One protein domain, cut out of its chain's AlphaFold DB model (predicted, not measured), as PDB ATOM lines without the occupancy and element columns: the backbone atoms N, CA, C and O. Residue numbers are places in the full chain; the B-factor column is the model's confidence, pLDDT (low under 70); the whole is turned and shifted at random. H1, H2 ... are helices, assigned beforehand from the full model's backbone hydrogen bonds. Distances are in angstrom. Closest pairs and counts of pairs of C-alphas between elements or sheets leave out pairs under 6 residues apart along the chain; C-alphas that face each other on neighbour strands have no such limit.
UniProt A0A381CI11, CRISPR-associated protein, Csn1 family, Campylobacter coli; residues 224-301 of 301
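Overview. This is residues 224 to 301 of the 301 residues of the protein "CRISPR-associated protein, Csn1 family" of Campylobacter coli (UniProt A0A381CI11). A helical hairpin makes the body: the long helix H1 runs one way and the shorter helix H2 folds back over part of it, with the small helix H3 as the third corner of a loose triangle. A looped arm with no named element, residues 224 to 242, leads into the first residue of H1 and makes one end of the long axis. The printed part has 78 residues, with three named helices in the order H1, H2, H3 and no named strand; the class is all helix, and the helices hold 43 residues. The whole is loose, with a radius of gyration of the C-alphas of 15.7 A, and elongated, spanning 49 by 27 by 22 A.

Arrangement. The printed part begins with residues 224 to 242, whose C-alphas lie 14 to 30 A from the mean of the C-alphas. H1, residues 243 to 265, follows. A tight link of 5 residues joins it to H2, residues 271 to 283. H1 and H2 form a hairpin and touch, their closest C-alphas being those of Val 254 and Ile 274, 6.8 A apart. H1 touches H2 with residues 247 to 255 alone. The two helices run opposite ways at a steep tilt of 41 degrees, and their centres are 10.8 A apart. A second tight link of 5 residues joins H2 to H3, residues 289 to 295. H2 and H3 only just touch, with 3 pairs of C-alphas within 8 A, and H2 does so with residues 273 to 277 alone. The closest C-alphas of this pair are those of Ile 277 and Ile 292, 6.9 A apart. H2 and H3 run opposite ways at a steep tilt of 50 degrees. H1 and H3 are apart. In H1, H2 and H3 every O i to N i+4 pair is within hydrogen-bond range.

Along the chain. H1, Ile 243 to Ile 265, has 23 residues and is 32.7 A long from first to last C-alpha; C-alpha 243 is at (183.670, 164.379, 125.470). H2, Lys 271 to Asp 283, has 13 residues and is 18.0 A long; C-alpha 271 is at (175.378, 149.878, 137.515). H3, Tyr 289 to Ile 295, has 7 residues, and C-alpha 295 is at (164.449, 151.182, 130.609).

Size, cuts and confidence. The two C-alphas farthest apart are those of Asn 224 and Pro 299, at 49.3 A. The printed part has no cut, and it ends at residue 301, the chain's last residue. Neither link between the helices is long. The mean pLDDT of the printed part is 91.0; residues 300 to 301 are under 70.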
ATOM      1  N   ASN A 224     191.386 184.440 128.780       95.19
ATOM      2  CA  ASN A 224     191.717 185.043 130.068       95.19
ATOM      3  C   ASN A 224     190.505 185.358 130.966       95.19
ATOM      4  O   ASN A 224     190.686 185.641 132.146       95.19
ATOM      5  N   LYS A 225     189.281 185.334 130.427       95.88
ATOM      6  CA  LYS A 225     188.030 185.502 131.183       95.88
ATOM      7  C   LYS A 225     187.418 184.174 131.626       95.88
ATOM      8  O   LYS A 225     186.389 184.182 132.296       95.88
ATOM      9  N   ILE A 226     188.005 183.048 131.224       96.50
ATOM     10  CA  ILE A 226     187.571 181.726 131.666       96.50
ATOM     11  C   ILE A 226     188.035 181.549 133.114       96.50
ATOM     12  O   ILE A 226     189.225 181.688 133.418       96.50
ATOM     13  N   GLY A 227     187.076 181.277 134.003       96.88
ATOM     14  CA  GLY A 227     187.347 180.981 135.408       96.88
ATOM     15  C   GLY A 227     188.118 179.672 135.579       96.88
ATOM     16  O   GLY A 227     188.169 178.841 134.669       96.88
ATOM     17  N   ASN A 228     188.694 179.486 136.760       97.75
ATOM     18  CA  ASN A 228     189.483 178.301 137.074       97.75
ATOM     19  C   ASN A 228     188.599 177.167 137.625       97.75
ATOM     20  O   ASN A 228     187.421 177.376 137.965       97.75
ATOM     21  N   CYS A 229     189.149 175.954 137.640       97.56
ATOM     22  CA  CYS A 229     188.558 174.796 138.296       97.56
ATOM     23  C   CYS A 229     188.497 175.024 139.816       97.56
ATOM     24  O   CYS A 229     189.375 175.664 140.385       97.56
ATOM     25  N   ILE A 230     187.449 174.505 140.464       97.31
ATOM     26  CA  ILE A 230     187.271 174.617 141.922       97.31
ATOM     27  C   ILE A 230     188.198 173.682 142.711       97.31
ATOM     28  O   ILE A 230     188.455 173.943 143.877       97.31
ATOM     29  N   PHE A 231     188.677 172.601 142.086       97.69
ATOM     30  CA  PHE A 231     189.581 171.625 142.708       97.69
ATOM     31  C   PHE A 231     191.048 171.871 142.332       97.69
ATOM     32  O   PHE A 231     191.942 171.620 143.129       97.69
ATOM     33  N   PHE A 232     191.292 172.375 141.118       97.19
ATOM     34  CA  PHE A 232     192.626 172.652 140.590       97.19
ATOM     35  C   PHE A 232     192.716 174.131 140.204       97.19
ATOM     36  O   PHE A 232     192.425 174.504 139.069       97.19
ATOM     37  N   GLU A 233     193.094 174.993 141.150       95.31
ATOM     38  CA  GLU A 233     193.029 176.456 140.985       95.31
ATOM     39  C   GLU A 233     193.882 177.000 139.828       95.31
ATOM     40  O   GLU A 233     193.585 178.070 139.294       95.31
ATOM     41  N   ASN A 234     194.907 176.254 139.410       96.38
ATOM     42  CA  ASN A 234     195.778 176.606 138.288       96.38
ATOM     43  C   ASN A 234     195.215 176.188 136.919       96.38
ATOM     44  O   ASN A 234     195.710 176.647 135.891       96.38
ATOM     45  N   GLU A 235     194.157 175.376 136.887       97.00
ATOM     46  CA  GLU A 235     193.565 174.851 135.658       97.00
ATOM     47  C   GLU A 235     192.306 175.615 135.249       97.00
ATOM     48  O   GLU A 235     191.490 176.036 136.076       97.00
ATOM     49  N   LYS A 236     192.101 175.777 133.938       97.38
ATOM     50  CA  LYS A 236     190.880 176.397 133.402       97.38
ATOM     51  C   LYS A 236     189.699 175.438 133.463       97.38
ATOM     52  O   LYS A 236     189.842 174.227 133.336       97.38
ATOM     53  N   ARG A 237     188.491 175.994 133.621       97.00
ATOM     54  CA  ARG A 237     187.251 175.206 133.526       97.00
ATOM     55  C   ARG A 237     187.168 174.496 132.176       97.00
ATOM     56  O   ARG A 237     187.399 175.114 131.136       97.00
ATOM     57  N   ALA A 238     186.756 173.231 132.210       96.25
ATOM     58  CA  ALA A 238     186.509 172.445 131.012       96.25
ATOM     59  C   ALA A 238     185.417 173.087 130.138       96.25
ATOM     60  O   ALA A 238     184.417 173.623 130.631       96.25
ATOM     61  N   ALA A 239     185.599 173.019 128.820       97.00
ATOM     62  CA  ALA A 239     184.576 173.440 127.876       97.00
ATOM     63  C   ALA A 239     183.424 172.425 127.866       97.00
ATOM     64  O   ALA A 239     183.653 171.222 127.771       97.00
ATOM     65  N   LYS A 240     182.176 172.910 127.925       95.00
ATOM     66  CA  LYS A 240     180.981 172.052 128.037       95.00
ATOM     67  C   LYS A 240     180.831 171.046 126.895       95.00
ATOM     68  O   LYS A 240     180.370 169.944 127.133       95.00
ATOM     69  N   ASN A 241     181.229 171.426 125.682       93.19
ATOM     70  CA  ASN A 241     181.100 170.594 124.485       93.19
ATOM     71  C   ASN A 241     182.389 169.795 124.230       93.19
ATOM     72  O   ASN A 241     182.940 169.830 123.134       93.19
ATOM     73  N   THR A 242     182.905 169.145 125.269       94.00
ATOM     74  CA  THR A 242     184.017 168.188 125.185       94.00
ATOM     75  C   THR A 242     183.524 166.837 125.671       94.00
ATOM     76  O   THR A 242     182.596 166.789 126.474       94.00
ATOM     77  N   ILE A 243     184.127 165.749 125.186       91.25
ATOM     78  CA  ILE A 243     183.670 164.379 125.470       91.25
ATOM     79  C   ILE A 243     183.567 164.146 126.983       91.25
ATOM     80  O   ILE A 243     182.486 163.848 127.483       91.25
ATOM     81  N   SER A 244     184.640 164.436 127.724       94.06
ATOM     82  CA  SER A 244     184.679 164.263 129.179       94.06
ATOM     83  C   SER A 244     183.664 165.135 129.928       94.06
ATOM     84  O   SER A 244     183.068 164.684 130.903       94.06
ATOM     85  N   ALA A 245     183.423 166.376 129.489       94.81
ATOM     86  CA  ALA A 245     182.425 167.244 130.118       94.81
ATOM     87  C   ALA A 245     180.989 166.776 129.836       94.81
ATOM     88  O   ALA A 245     180.148 166.817 130.735       94.81
ATOM     89  N   CYS A 246     180.709 166.326 128.609       91.38
ATOM     90  CA  CYS A 246     179.422 165.744 128.239       91.38
ATOM     91  C   CYS A 246     179.143 164.476 129.054       91.38
ATOM     92  O   CYS A 246     178.076 164.376 129.657       91.38
ATOM     93  N   GLU A 247     180.113 163.564 129.133       92.69
ATOM     94  CA  GLU A 247     180.045 162.339 129.938       92.69
ATOM     95  C   GLU A 247     179.816 162.644 131.416       92.69
ATOM     96  O   GLU A 247     178.881 162.115 132.011       92.69
ATOM     97  N   PHE A 248     180.606 163.551 131.998       95.25
ATOM     98  CA  PHE A 248     180.469 163.950 133.398       95.25
ATOM     99  C   PHE A 248     179.074 164.510 133.705       95.25
ATOM    100  O   PHE A 248     178.449 164.131 134.697       95.25
ATOM    101  N   VAL A 249     178.558 165.398 132.848       94.44
ATOM    102  CA  VAL A 249     177.222 165.988 133.025       94.44
ATOM    103  C   VAL A 249     176.125 164.942 132.848       94.44
ATOM    104  O   VAL A 249     175.167 164.940 133.624       94.44
ATOM    105  N   ALA A 250     176.235 164.077 131.840       93.00
ATOM    106  CA  ALA A 250     175.273 163.011 131.592       93.00
ATOM    107  C   ALA A 250     175.232 162.030 132.767       93.00
ATOM    108  O   ALA A 250     174.171 161.836 133.356       93.00
ATOM    109  N   LEU A 251     176.392 161.513 133.177       93.62
ATOM    110  CA  LEU A 251     176.518 160.584 134.293       93.62
ATOM    111  C   LEU A 251     175.981 161.196 135.587       93.62
ATOM    112  O   LEU A 251     175.167 160.575 136.262       93.62
ATOM    113  N   GLY A 252     176.367 162.438 135.900       94.81
ATOM    114  CA  GLY A 252     175.870 163.140 137.081       94.81
ATOM    115  C   GLY A 252     174.345 163.272 137.086       94.81
ATOM    116  O   GLY A 252     173.711 163.051 138.114       94.81
ATOM    117  N   LYS A 253     173.726 163.573 135.937       94.38
ATOM    118  CA  LYS A 253     172.261 163.627 135.820       94.38
ATOM    119  C   LYS A 253     171.605 162.260 135.985       94.38
ATOM    120  O   LYS A 253     170.599 162.180 136.681       94.38
ATOM    121  N   VAL A 254     172.150 161.218 135.359       93.38
ATOM    122  CA  VAL A 254     171.612 159.852 135.444       93.38
ATOM    123  C   VAL A 254     171.694 159.346 136.880       93.38
ATOM    124  O   VAL A 254     170.675 158.969 137.446       93.38
ATOM    125  N   VAL A 255     172.866 159.425 137.512       93.94
ATOM    126  CA  VAL A 255     173.068 158.977 138.898       93.94
ATOM    127  C   VAL A 255     172.151 159.731 139.862       93.94
ATOM    128  O   VAL A 255     171.489 159.107 140.689       93.94
ATOM    129  N   ASN A 256     172.051 161.057 139.731       94.56
ATOM    130  CA  ASN A 256     171.177 161.855 140.594       94.56
ATOM    131  C   ASN A 256     169.692 161.538 140.376       94.56
ATOM    132  O   ASN A 256     168.934 161.515 141.342       94.56
ATOM    133  N   LEU A 257     169.272 161.279 139.132       92.88
ATOM    134  CA  LEU A 257     167.904 160.865 138.822       92.88
ATOM    135  C   LEU A 257     167.574 159.528 139.491       92.88
ATOM    136  O   LEU A 257     166.554 159.429 140.166       92.88
ATOM    137  N   LEU A 258     168.446 158.527 139.352       91.81
ATOM    138  CA  LEU A 258     168.240 157.215 139.968       91.81
ATOM    139  C   LEU A 258     168.207 157.308 141.496       91.81
ATOM    140  O   LEU A 258     167.330 156.716 142.113       91.81
ATOM    141  N   LYS A 259     169.084 158.118 142.103       91.69
ATOM    142  CA  LYS A 259     169.058 158.372 143.554       91.69
ATOM    143  C   LYS A 259     167.799 159.103 144.018       91.69
ATOM    144  O   LYS A 259     167.333 158.859 145.127       91.69
ATOM    145  N   SER A 260     167.236 159.982 143.188       92.50
ATOM    146  CA  SER A 260     165.941 160.607 143.472       92.50
ATOM    147  C   SER A 260     164.816 159.575 143.448       92.50
ATOM    148  O   SER A 260     164.018 159.537 144.375       92.50
ATOM    149  N   ILE A 261     164.783 158.708 142.433       90.12
ATOM    150  CA  ILE A 261     163.768 157.651 142.316       90.12
ATOM    151  C   ILE A 261     163.879 156.667 143.488       90.12
ATOM    152  O   ILE A 261     162.870 156.333 144.098       90.12
ATOM    153  N   GLU A 262     165.093 156.262 143.866       90.75
ATOM    154  CA  GLU A 262     165.344 155.421 145.046       90.75
ATOM    155  C   GLU A 262     164.741 156.032 146.316       90.75
ATOM    156  O   GLU A 262     164.123 155.328 147.109       90.75
ATOM    157  N   LYS A 263     164.857 157.352 146.492       91.88
ATOM    158  CA  LYS A 263     164.266 158.053 147.635       91.88
ATOM    159  C   LYS A 263     162.732 158.054 147.607       91.88
ATOM    160  O   LYS A 263     162.121 158.013 148.671       91.88
ATOM    161  N   ASP A 264     162.131 158.111 146.421       89.06
ATOM    162  CA  ASP A 264     160.679 158.244 146.256       89.06
ATOM    163  C   ASP A 264     159.945 156.895 146.311       89.06
ATOM    164  O   ASP A 264     158.874 156.803 146.910       89.06
ATOM    165  N   ILE A 265     160.502 155.846 145.695       89.06
ATOM    166  CA  ILE A 265     159.847 154.528 145.567       89.06
ATOM    167  C   ILE A 265     160.648 153.367 146.172       89.06
ATOM    168  O   ILE A 265     160.199 152.225 146.116       89.06
ATOM    169  N   GLY A 266     161.832 153.621 146.739       86.62
ATOM    170  CA  GLY A 266     162.658 152.609 147.411       86.62
ATOM    171  C   GLY A 266     163.402 151.643 146.480       86.62
ATOM    172  O   GLY A 266     164.090 150.747 146.965       86.62
ATOM    173  N   ILE A 267     163.277 151.797 145.158       85.19
ATOM    174  CA  ILE A 267     163.932 150.923 144.176       85.19
ATOM    175  C   ILE A 267     165.372 151.388 143.947       85.19
ATOM    176  O   ILE A 267     165.606 152.508 143.490       85.19
ATOM    177  N   VAL A 268     166.330 150.503 144.222       87.38
ATOM    178  CA  VAL A 268     167.749 150.724 143.924       87.38
ATOM    179  C   VAL A 268     168.043 150.218 142.515       87.38
ATOM    180  O   VAL A 268     167.815 149.051 142.208       87.38
ATOM    181  N   TYR A 269     168.575 151.096 141.668       85.69
ATOM    182  CA  TYR A 269     169.030 150.736 140.328       85.69
ATOM    183  C   TYR A 269     170.537 150.483 140.320       85.69
ATOM    184  O   TYR A 269     171.317 151.283 140.843       85.69
ATOM    185  N   GLU A 270     170.943 149.370 139.713       86.06
ATOM    186  CA  GLU A 270     172.338 148.942 139.661       86.06
ATOM    187  C   GLU A 270     173.132 149.619 138.532       86.06
ATOM    188  O   GLU A 270     172.612 150.371 137.699       86.06
ATOM    189  N   LYS A 271     174.437 149.332 138.498       89.06
ATOM    190  CA  LYS A 271     175.378 149.878 137.515       89.06
ATOM    191  C   LYS A 271     174.969 149.572 136.070       89.06
ATOM    192  O   LYS A 271     175.238 150.388 135.191       89.06
ATOM    193  N   ASP A 272     174.293 148.455 135.830       90.56
ATOM    194  CA  ASP A 272     173.860 148.058 134.490       90.56
ATOM    195  C   ASP A 272     172.810 149.013 133.916       90.56
ATOM    196  O   ASP A 272     172.946 149.442 132.771       90.56
ATOM    197  N   SER A 273     171.851 149.472 134.729       88.88
ATOM    198  CA  SER A 273     170.877 150.490 134.310       88.88
ATOM    199  C   SER A 273     171.554 151.825 133.981       88.88
ATOM    200  O   SER A 273     171.163 152.509 133.036       88.88
ATOM    201  N   ILE A 274     172.603 152.194 134.729       91.69
ATOM    202  CA  ILE A 274     173.412 153.385 134.425       91.69
ATOM    203  C   ILE A 274     174.126 153.202 133.084       91.69
ATOM    204  O   ILE A 274     174.069 154.099 132.245       91.69
ATOM    205  N   ASN A 275     174.779 152.058 132.869       92.06
ATOM    206  CA  ASN A 275     175.523 151.771 131.644       92.06
ATOM    207  C   ASN A 275     174.612 151.743 130.411       92.06
ATOM    208  O   ASN A 275     174.996 152.279 129.377       92.06
ATOM    209  N   GLU A 276     173.409 151.174 130.516       92.12
ATOM    210  CA  GLU A 276     172.433 151.139 129.423       92.12
ATOM    211  C   GLU A 276     171.930 152.545 129.061       92.12
ATOM    212  O   GLU A 276     171.878 152.920 127.889       92.12
ATOM    213  N   ILE A 277     171.604 153.372 130.058       92.38
ATOM    214  CA  ILE A 277     171.196 154.760 129.807       92.38
ATOM    215  C   ILE A 277     172.361 155.557 129.205       92.38
ATOM    216  O   ILE A 277     172.168 156.321 128.256       92.38
ATOM    217  N   MET A 278     173.573 155.382 129.738       91.88
ATOM    218  CA  MET A 278     174.766 156.086 129.270       91.88
ATOM    219  C   MET A 278     175.177 155.662 127.860       91.88
ATOM    220  O   MET A 278     175.501 156.540 127.068       91.88
ATOM    221  N   SER A 279     175.116 154.376 127.502       91.19
ATOM    222  CA  SER A 279     175.432 153.919 126.141       91.19
ATOM    223  C   SER A 279     174.496 154.558 125.118       91.19
ATOM    224  O   SER A 279     174.951 155.087 124.109       91.19
ATOM    225  N   ILE A 280     173.201 154.657 125.430       90.81
ATOM    226  CA  ILE A 280     172.230 155.342 124.570       90.81
ATOM    227  C   ILE A 280     172.551 156.838 124.446       90.81
ATOM    228  O   ILE A 280     172.419 157.389 123.355       90.81
ATOM    229  N   ILE A 281     172.951 157.507 125.532       90.06
ATOM    230  CA  ILE A 281     173.321 158.935 125.511       90.06
ATOM    231  C   ILE A 281     174.614 159.177 124.722       90.06
ATOM    232  O   ILE A 281     174.751 160.226 124.100       90.06
ATOM    233  N   LEU A 282     175.569 158.249 124.767       86.00
ATOM    234  CA  LEU A 282     176.837 158.377 124.049       86.00
ATOM    235  C   LEU A 282     176.690 158.026 122.563       86.00
ATOM    236  O   LEU A 282     177.316 158.676 121.728       86.00
ATOM    237  N   ASP A 283     175.806 157.084 122.229       87.00
ATOM    238  CA  ASP A 283     175.520 156.690 120.847       87.00
ATOM    239  C   ASP A 283     174.546 157.644 120.139       87.00
ATOM    240  O   ASP A 283     174.616 157.831 118.921       87.00
ATOM    241  N   LYS A 284     173.597 158.247 120.871       80.81
ATOM    242  CA  LYS A 284     172.547 159.113 120.309       80.81
ATOM    243  C   LYS A 284     172.677 160.550 120.783       80.81
ATOM    244  O   LYS A 284     173.081 160.849 121.893       80.81
ATOM    245  N   THR A 285     172.197 161.479 119.963       72.25
ATOM    246  CA  THR A 285     172.218 162.916 120.278       72.25
ATOM    247  C   THR A 285     171.315 163.319 121.446       72.25
ATOM    248  O   THR A 285     171.517 164.386 122.026       72.25
ATOM    249  N   SER A 286     170.303 162.516 121.790       80.81
ATOM    250  CA  SER A 286     169.445 162.755 122.954       80.81
ATOM    251  C   SER A 286     168.721 161.487 123.413       80.81
ATOM    252  O   SER A 286     168.529 160.544 122.644       80.81
ATOM    253  N   ILE A 287     168.273 161.498 124.670       89.31
ATOM    254  CA  ILE A 287     167.394 160.486 125.257       89.31
ATOM    255  C   ILE A 287     166.163 161.180 125.849       89.31
ATOM    256  O   ILE A 287     166.271 162.240 126.468       89.31
ATOM    257  N   SER A 288     164.976 160.612 125.633       91.38
ATOM    258  CA  SER A 288     163.733 161.138 126.201       91.38
ATOM    259  C   SER A 288     163.463 160.536 127.579       91.38
ATOM    260  O   SER A 288     163.823 159.387 127.846       91.38
ATOM    261  N   TYR A 289     162.748 161.268 128.438       91.44
ATOM    262  CA  TYR A 289     162.295 160.728 129.726       91.44
ATOM    263  C   TYR A 289     161.421 159.481 129.565       91.44
ATOM    264  O   TYR A 289     161.516 158.579 130.386       91.44
ATOM    265  N   LYS A 290     160.628 159.390 128.485       91.75
ATOM    266  CA  LYS A 290     159.859 158.180 128.162       91.75
ATOM    267  C   LYS A 290     160.779 156.972 127.997       91.75
ATOM    268  O   LYS A 290     160.541 155.945 128.613       91.75
ATOM    269  N   LYS A 291     161.868 157.119 127.236       90.56
ATOM    270  CA  LYS A 291     162.806 156.017 127.016       90.56
ATOM    271  C   LYS A 291     163.525 155.611 128.305       90.56
ATOM    272  O   LYS A 291     163.704 154.423 128.525       90.56
ATOM    273  N   ILE A 292     163.890 156.575 129.155       91.56
ATOM    274  CA  ILE A 292     164.453 156.289 130.487       91.56
ATOM    275  C   ILE A 292     163.433 155.528 131.344       91.56
ATOM    276  O   ILE A 292     163.782 154.529 131.956       91.56
ATOM    277  N   ARG A 293     162.167 155.956 131.354       90.69
ATOM    278  CA  ARG A 293     161.085 155.286 132.087       90.69
ATOM    279  C   ARG A 293     160.895 153.836 131.635       90.69
ATOM    280  O   ARG A 293     160.769 152.965 132.487       90.69
ATOM    281  N   ASP A 294     160.920 153.605 130.321       90.88
ATOM    282  CA  ASP A 294     160.820 152.268 129.729       90.88
ATOM    283  C   ASP A 294     162.009 151.381 130.150       90.88
ATOM    284  O   ASP A 294     161.801 150.235 130.519       90.88
ATOM    285  N   ILE A 295     163.243 151.911 130.152       90.50
ATOM    286  CA  ILE A 295     164.449 151.182 130.609       90.50
ATOM    287  C   ILE A 295     164.342 150.813 132.093       90.50
ATOM    288  O   ILE A 295     164.701 149.713 132.502       90.50
ATOM    289  N   LEU A 296     163.830 151.734 132.909       90.31
ATOM    290  CA  LEU A 296     163.713 151.560 134.356       90.31
ATOM    291  C   LEU A 296     162.450 150.790 134.785       90.31
ATOM    292  O   LEU A 296     162.231 150.636 135.988       90.31
ATOM    293  N   ASN A 297     161.629 150.326 133.831       88.38
ATOM    294  CA  ASN A 297     160.350 149.639 134.054       88.38
ATOM    295  C   ASN A 297     159.410 150.385 135.020       88.38
ATOM    296  O   ASN A 297     158.727 149.788 135.853       88.38
ATOM    297  N   LEU A 298     159.388 151.713 134.923       87.00
ATOM    298  CA  LEU A 298     158.569 152.571 135.773       87.00
ATOM    299  C   LEU A 298     157.141 152.707 135.209       87.00
ATOM    300  O   LEU A 298     156.966 152.736 133.987       87.00
ATOM    301  N   PRO A 299     156.110 152.850 136.062       80.69
ATOM    302  CA  PRO A 299     154.723 152.956 135.613       80.69
ATOM    303  C   PRO A 299     154.488 154.170 134.701       80.69
ATOM    304  O   PRO A 299     155.024 155.262 134.914       80.69
ATOM    305  N   GLN A 300     153.664 153.982 133.664       69.19
ATOM    306  CA  GLN A 300     153.262 155.052 132.750       69.19
ATOM    307  C   GLN A 300     152.116 155.871 133.358       69.19
ATOM    308  O   GLN A 300     150.949 155.601 133.099       69.19
ATOM    309  N   THR A 301     152.460 156.874 134.163       61.00
ATOM    310  CA  THR A 301     151.591 158.036 134.431       61.00
ATOM    311  C   THR A 301     151.905 159.177 133.480       61.00
ATOM    312  O   THR A 301     153.121 159.445 133.272       61.00
TER     313      THR A 301